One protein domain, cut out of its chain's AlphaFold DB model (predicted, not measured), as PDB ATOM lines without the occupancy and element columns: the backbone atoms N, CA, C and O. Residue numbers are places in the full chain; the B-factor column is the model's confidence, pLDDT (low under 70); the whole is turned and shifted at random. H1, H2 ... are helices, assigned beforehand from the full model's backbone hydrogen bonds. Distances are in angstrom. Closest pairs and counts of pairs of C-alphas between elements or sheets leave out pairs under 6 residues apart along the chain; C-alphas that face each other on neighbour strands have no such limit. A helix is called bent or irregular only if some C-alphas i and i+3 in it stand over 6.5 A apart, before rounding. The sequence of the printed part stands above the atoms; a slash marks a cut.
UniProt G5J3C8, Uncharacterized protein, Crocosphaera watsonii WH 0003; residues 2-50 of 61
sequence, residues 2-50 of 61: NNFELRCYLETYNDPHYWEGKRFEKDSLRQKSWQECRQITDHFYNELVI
ATOM      1  N   ASN A   2       1.262  27.349  20.590       71.31
ATOM      2  CA  ASN A   2       1.179  26.538  19.378       71.31
ATOM      3  C   ASN A   2       2.103  25.298  19.494       71.31
ATOM      4  O   ASN A   2       2.911  25.196  20.418       71.31
ATOM      5  N   ASN A   3       1.993  24.343  18.563       69.38
ATOM      6  CA  ASN A   3       2.775  23.094  18.606       69.38
ATOM      7  C   ASN A   3       4.297  23.311  18.590       69.38
ATOM      8  O   ASN A   3       5.038  22.507  19.154       69.38
ATOM      9  N   PHE A   4       4.771  24.379  17.949       70.88
ATOM     10  CA  PHE A   4       6.191  24.707  17.906       70.88
ATOM     11  C   PHE A   4       6.683  25.207  19.270       70.88
ATOM     12  O   PHE A   4       7.688  24.717  19.779       70.88
ATOM     13  N   GLU A   5       5.922  26.099  19.904       64.88
ATOM     14  CA  GLU A   5       6.213  26.633  21.239       64.88
ATOM     15  C   GLU A   5       6.188  25.531  22.306       64.88
ATOM     16  O   GLU A   5       7.076  25.475  23.155       64.88
ATOM     17  N   LEU A   6       5.214  24.614  22.229       71.81
ATOM     18  CA  LEU A   6       5.110  23.479  23.150       71.81
ATOM     19  C   LEU A   6       6.308  22.531  23.016       71.81
ATOM     20  O   LEU A   6       6.865  22.087  24.018       71.81
ATOM     21  N   ARG A   7       6.729  22.242  21.780       75.25
ATOM     22  CA  ARG A   7       7.918  21.422  21.529       75.25
ATOM     23  C   ARG A   7       9.171  22.107  22.056       75.25
ATOM     24  O   ARG A   7       9.974  21.467  22.717       75.25
ATOM     25  N   CYS A   8       9.312  23.405  21.811       73.56
ATOM     26  CA  CYS A   8      10.444  24.162  22.319       73.56
ATOM     27  C   CYS A   8      10.536  24.154  23.842       73.56
ATOM     28  O   CYS A   8      11.623  23.976  24.394       73.56
ATOM     29  N   TYR A   9       9.391  24.306  24.504       72.06
ATOM     30  CA  TYR A   9       9.297  24.205  25.949       72.06
ATOM     31  C   TYR A   9       9.716  22.818  26.441       72.06
ATOM     32  O   TYR A   9      10.600  22.726  27.284       72.06
ATOM     33  N   LEU A  10       9.141  21.744  25.888       78.38
ATOM     34  CA  LEU A  10       9.433  20.370  26.311       78.38
ATOM     35  C   LEU A  10      10.915  20.017  26.169       78.38
ATOM     36  O   LEU A  10      11.506  19.465  27.090       78.38
ATOM     37  N   GLU A  11      11.521  20.353  25.033       81.12
ATOM     38  CA  GLU A  11      12.926  20.031  24.769       81.12
ATOM     39  C   GLU A  11      13.862  20.828  25.700       81.12
ATOM     40  O   GLU A  11      14.768  20.250  26.292       81.12
ATOM     41  N   THR A  12      13.591  22.124  25.916       73.88
ATOM     42  CA  THR A  12      14.386  22.988  26.819       73.88
ATOM     43  C   THR A  12      14.183  22.642  28.297       73.88
ATOM     44  O   THR A  12      15.106  22.756  29.097       73.88
ATOM     45  N   TYR A  13      12.969  22.233  28.678       71.94
ATOM     46  CA  TYR A  13      12.653  21.799  30.038       71.94
ATOM     47  C   TYR A  13      13.374  20.496  30.387       71.94
ATOM     48  O   TYR A  13      13.888  20.357  31.495       71.94
ATOM     49  N   ASN A  14      13.422  19.557  29.440       75.56
ATOM     50  CA  ASN A  14      14.105  18.282  29.631       75.56
ATOM     51  C   ASN A  14      15.630  18.436  29.622       75.56
ATOM     52  O   ASN A  14      16.308  17.750  30.385       75.56
ATOM     53  N   ASP A  15      16.166  19.320  28.776       76.06
ATOM     54  CA  ASP A  15      17.596  19.608  28.698       76.06
ATOM     55  C   ASP A  15      17.841  21.097  28.361       76.06
ATOM     56  O   ASP A  15      17.607  21.531  27.226       76.06
ATOM     57  N   PRO A  16      18.367  21.897  29.313       73.00
ATOM     58  CA  PRO A  16      18.711  23.300  29.079       73.00
ATOM     59  C   PRO A  16      19.726  23.510  27.944       73.00
ATOM     60  O   PRO A  16      19.755  24.582  27.335       73.00
ATOM     61  N   HIS A  17      20.538  22.492  27.642       73.31
ATOM     62  CA  HIS A  17      21.545  22.493  26.583       73.31
ATOM     63  C   HIS A  17      21.074  21.776  25.309       73.31
ATOM     64  O   HIS A  17      21.853  21.668  24.366       73.31
ATOM     65  N   TYR A  18      19.803  21.361  25.203       77.25
ATOM     66  CA  TYR A  18      19.263  20.629  24.042       77.25
ATOM     67  C   TYR A  18      19.588  21.285  22.687       77.25
ATOM     68  O   TYR A  18      19.778  20.629  21.658       77.25
ATOM     69  N   TRP A  19      19.620  22.617  22.672       72.44
ATOM     70  CA  TRP A  19      19.871  23.408  21.471       72.44
ATOM     71  C   TRP A  19      21.360  23.584  21.149       72.44
ATOM     72  O   TRP A  19      21.696  24.009  20.039       72.44
ATOM     73  N   GLU A  20      22.264  23.254  22.072       70.38
ATOM     74  CA  GLU A  20      23.702  23.235  21.819       70.38
ATOM     75  C   GLU A  20      24.038  22.066  20.882       70.38
ATOM     76  O   GLU A  20      23.831  20.897  21.182       70.38
ATOM     77  N   GLY A  21      24.527  22.382  19.681       67.69
ATOM     78  CA  GLY A  21      24.914  21.377  18.684       67.69
ATOM     79  C   GLY A  21      23.816  20.964  17.697       67.69
ATOM     80  O   GLY A  21      24.130  20.335  16.682       67.69
ATOM     81  N   LYS A  22      22.554  21.379  17.890       70.38
ATOM     82  CA  LYS A  22      21.509  21.232  16.860       70.38
ATOM     83  C   LYS A  22      21.863  22.072  15.629       70.38
ATOM     84  O   LYS A  22      21.862  23.303  15.663       70.38
ATOM     85  N   ARG A  23      22.144  21.395  14.513       61.38
ATOM     86  CA  ARG A  23      22.312  22.033  13.203       61.38
ATOM     87  C   ARG A  23      20.944  22.241  12.572       61.38
ATOM     88  O   ARG A  23      20.275  21.283  12.200       61.38
ATOM     89  N   PHE A  24      20.541  23.498  12.457       66.19
ATOM     90  CA  PHE A  24      19.422  23.889  11.613       66.19
ATOM     91  C   PHE A  24      19.963  24.147  10.207       66.19
ATOM     92  O   PHE A  24      21.047  24.702  10.064       66.19
ATOM     93  N   GLU A  25      19.214  23.781   9.168       66.25
ATOM     94  CA  GLU A  25      19.637  23.974   7.769       66.25
ATOM     95  C   GLU A  25      19.877  25.448   7.397       66.25
ATOM     96  O   GLU A  25      20.532  25.746   6.401       66.25
ATOM     97  N   LYS A  26      19.351  26.385   8.198       67.06
ATOM     98  CA  LYS A  26      19.535  27.829   8.041       67.06
ATOM     99  C   LYS A  26      19.891  28.461   9.385       67.06
ATOM    100  O   LYS A  26      19.091  28.430  10.320       67.06
ATOM    101  N   ASP A  27      21.056  29.102   9.460       58.50
ATOM    102  CA  ASP A  27      21.535  29.771  10.680       58.50
ATOM    103  C   ASP A  27      20.621  30.918  11.148       58.50
ATOM    104  O   ASP A  27      20.460  31.137  12.348       58.50
ATOM    105  N   SER A  28      19.947  31.609  10.225       62.53
ATOM    106  CA  SER A  28      18.965  32.649  10.572       62.53
ATOM    107  C   SER A  28      17.734  32.087  11.288       62.53
ATOM    108  O   SER A  28      17.185  32.731  12.181       62.53
ATOM    109  N   LEU A  29      17.327  30.864  10.940       62.72
ATOM    110  CA  LEU A  29      16.272  30.137  11.642       62.72
ATOM    111  C   LEU A  29      16.755  29.666  13.015       62.72
ATOM    112  O   LEU A  29      16.000  29.775  13.970       62.72
ATOM    113  N   ARG A  30      18.018  29.241  13.151       63.03
ATOM    114  CA  ARG A  30      18.604  28.852  14.446       63.03
ATOM    115  C   ARG A  30      18.541  29.982  15.470       63.03
ATOM    116  O   ARG A  30      18.054  29.768  16.575       63.03
ATOM    117  N   GLN A  31      19.041  31.166  15.114       62.28
ATOM    118  CA  GLN A  31      19.074  32.303  16.039       62.28
ATOM    119  C   GLN A  31      17.663  32.745  16.423       62.28
ATOM    120  O   GLN A  31      17.374  32.905  17.605       62.28
ATOM    121  N   LYS A  32      16.777  32.865  15.429       69.12
ATOM    122  CA  LYS A  32      15.396  33.288  15.644       69.12
ATOM    123  C   LYS A  32      14.620  32.285  16.499       69.12
ATOM    124  O   LYS A  32      14.059  32.671  17.515       69.12
ATOM    125  N   SER A  33      14.665  30.999  16.151       68.94
ATOM    126  CA  SER A  33      13.973  29.947  16.898       68.94
ATOM    127  C   SER A  33      14.516  29.784  18.314       68.94
ATOM    128  O   SER A  33      13.730  29.659  19.241       68.94
ATOM    129  N   TRP A  34      15.836  29.837  18.522       70.12
ATOM    130  CA  TRP A  34      16.399  29.772  19.875       70.12
ATOM    131  C   TRP A  34      15.960  30.960  20.732       70.12
ATOM    132  O   TRP A  34      15.559  30.780  21.881       70.12
ATOM    133  N   GLN A  35      16.007  32.171  20.175       69.44
ATOM    134  CA  GLN A  35      15.677  33.387  20.911       69.44
ATOM    135  C   GLN A  35      14.180  33.446  21.244       69.44
ATOM    136  O   GLN A  35      13.828  33.759  22.379       69.44
ATOM    137  N   GLU A  36      13.316  33.054  20.304       73.50
ATOM    138  CA  GLU A  36      11.872  32.903  20.525       73.50
ATOM    139  C   GLU A  36      11.581  31.838  21.595       73.50
ATOM    140  O   GLU A  36      10.835  32.087  22.541       73.50
ATOM    141  N   CYS A  37      12.221  30.670  21.514       73.12
ATOM    142  CA  CYS A  37      11.980  29.580  22.459       73.12
ATOM    143  C   CYS A  37      12.501  29.886  23.869       73.12
ATOM    144  O   CYS A  37      11.839  29.546  24.854       73.12
ATOM    145  N   ARG A  38      13.629  30.597  23.984       73.75
ATOM    146  CA  ARG A  38      14.140  31.087  25.268       73.75
ATOM    147  C   ARG A  38      13.209  32.129  25.881       73.75
ATOM    148  O   ARG A  38      12.851  31.984  27.041       73.75
ATOM    149  N   GLN A  39      12.742  33.109  25.103       77.88
ATOM    150  CA  GLN A  39      11.802  34.128  25.589       77.88
ATOM    151  C   GLN A  39      10.499  33.520  26.117       77.88
ATOM    152  O   GLN A  39      10.011  33.929  27.169       77.88
ATOM    153  N   ILE A  40       9.947  32.527  25.418       74.94
ATOM    154  CA  ILE A  40       8.718  31.844  25.842       74.94
ATOM    155  C   ILE A  40       8.947  31.050  27.128       74.94
ATOM    156  O   ILE A  40       8.117  31.090  28.037       74.94
ATOM    157  N   THR A  41      10.078  30.351  27.214       73.75
ATOM    158  CA  THR A  41      10.441  29.566  28.398       73.75
ATOM    159  C   THR A  41      10.664  30.480  29.604       73.75
ATOM    160  O   THR A  41      10.065  30.248  30.652       73.75
ATOM    161  N   ASP A  42      11.421  31.567  29.444       78.56
ATOM    162  CA  ASP A  42      11.669  32.565  30.493       78.56
ATOM    163  C   ASP A  42      10.362  33.229  30.956       78.56
ATOM    164  O   ASP A  42      10.130  33.385  32.156       78.56
ATOM    165  N   HIS A  43       9.467  33.574  30.024       79.81
ATOM    166  CA  HIS A  43       8.157  34.131  30.363       79.81
ATOM    167  C   HIS A  43       7.309  33.146  31.178       79.81
ATOM    168  O   HIS A  43       6.719  33.530  32.186       79.81
ATOM    169  N   PHE A  44       7.289  31.868  30.792       76.75
ATOM    170  CA  PHE A  44       6.571  30.830  31.527       76.75
ATOM    171  C   PHE A  44       7.148  30.605  32.931       76.75
ATOM    172  O   PHE A  44       6.393  30.535  33.900       76.75
ATOM    173  N   TYR A  45       8.476  30.541  33.066       78.38
ATOM    174  CA  TYR A  45       9.132  30.443  34.372       78.38
ATOM    175  C   TYR A  45       8.802  31.646  35.260       78.38
ATOM    176  O   TYR A  45       8.449  31.458  36.423       78.38
ATOM    177  N   ASN A  46       8.836  32.863  34.712       81.06
ATOM    178  CA  ASN A  46       8.451  34.068  35.446       81.06
ATOM    179  C   ASN A  46       6.993  34.018  35.913       81.06
ATOM    180  O   ASN A  46       6.721  34.329  37.070       81.06
ATOM    181  N   GLU A  47       6.060  33.575  35.068       81.44
ATOM    182  CA  GLU A  47       4.656  33.396  35.460       81.44
ATOM    183  C   GLU A  47       4.498  32.387  36.604       81.44
ATOM    184  O   GLU A  47       3.730  32.619  37.541       81.44
ATOM    185  N   LEU A  48       5.236  31.275  36.568       78.81
ATOM    186  CA  LEU A  48       5.221  30.293  37.653       78.81
ATOM    187  C   LEU A  48       5.807  30.852  38.955       78.81
ATOM    188  O   LEU A  48       5.283  30.547  40.027       78.81
ATOM    189  N   VAL A  49       6.845  31.686  38.871       80.88
ATOM    190  CA  VAL A  49       7.440  32.364  40.033       80.88
ATOM    191  C   VAL A  49       6.477  33.391  40.626       80.88
ATOM    192  O   VAL A  49       6.223  33.363  41.827       80.88
ATOM    193  N   ILE A  50       5.867  34.244  39.795       81.62
ATOM    194  CA  ILE A  50       4.885  35.259  40.221       81.62
ATOM    195  C   ILE A  50       3.696  34.609  40.935       81.62
ATOM    196  O   ILE A  50       3.196  35.132  41.929       81.62
TER     197      ILE A  50
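This is residues 2 to 50 of the 61 residues of an uncharacterized protein of Crocosphaera watsonii WH 0003 (UniProt G5J3C8). Two helices cross near their middles as an uneven X: the short H1 lies across one side of the long, straight H2, and a long loop, residues 15 to 26, swings from the end of H1 to the beginning of H2. H2 makes the long axis, and its last residues, 45 to 50, stick out free beyond the crossing. The printed part has 49 residues with two named helices, H1 then H2, and no named strand; the class is all helix. It is only just compact, close to loose, with a radius of gyration of the C-alphas of 11.2 A and spans of 37 by 17 by 17 A.

Start with H1, residues 3 to 14, and look from there to H2, residues 27 to 50. The two touch, with 7 pairs of C-alphas within 8 A; the closest C-alphas, those of Cys 8 and Cys 37, are 5.6 A apart. H2 touches H1 with residues 37 to 41 alone. Their lines stand at 72 degrees, only just about perpendicular, and their centres are 9.7 A apart. In H1 and H2 every O i to N i+4 pair is within hydrogen-bond range.

Find C-alpha 3 at (2.775, 23.094, 18.606); from there H1 runs 16.5 A to C-alpha 14 at (14.105, 18.282, 29.631). Past the loop, find C-alpha 27 at (21.535, 29.771, 10.680), where H2 begins; it runs 34.4 A to C-alpha 50 at (4.885, 35.259, 40.221). Neither helix is bent.

The two C-alphas farthest apart, those of Glu 25 and Ile 50, are 37.4 A apart. The printed part has no cut, and the link from H1 to H2, 12 residues, is long. In the B-factor column you will find a mean pLDDT of 72.3 for the printed part of this model, with 15 residues under 70: residues 3, 5 and 21, residues 23 to 33, and residue 35.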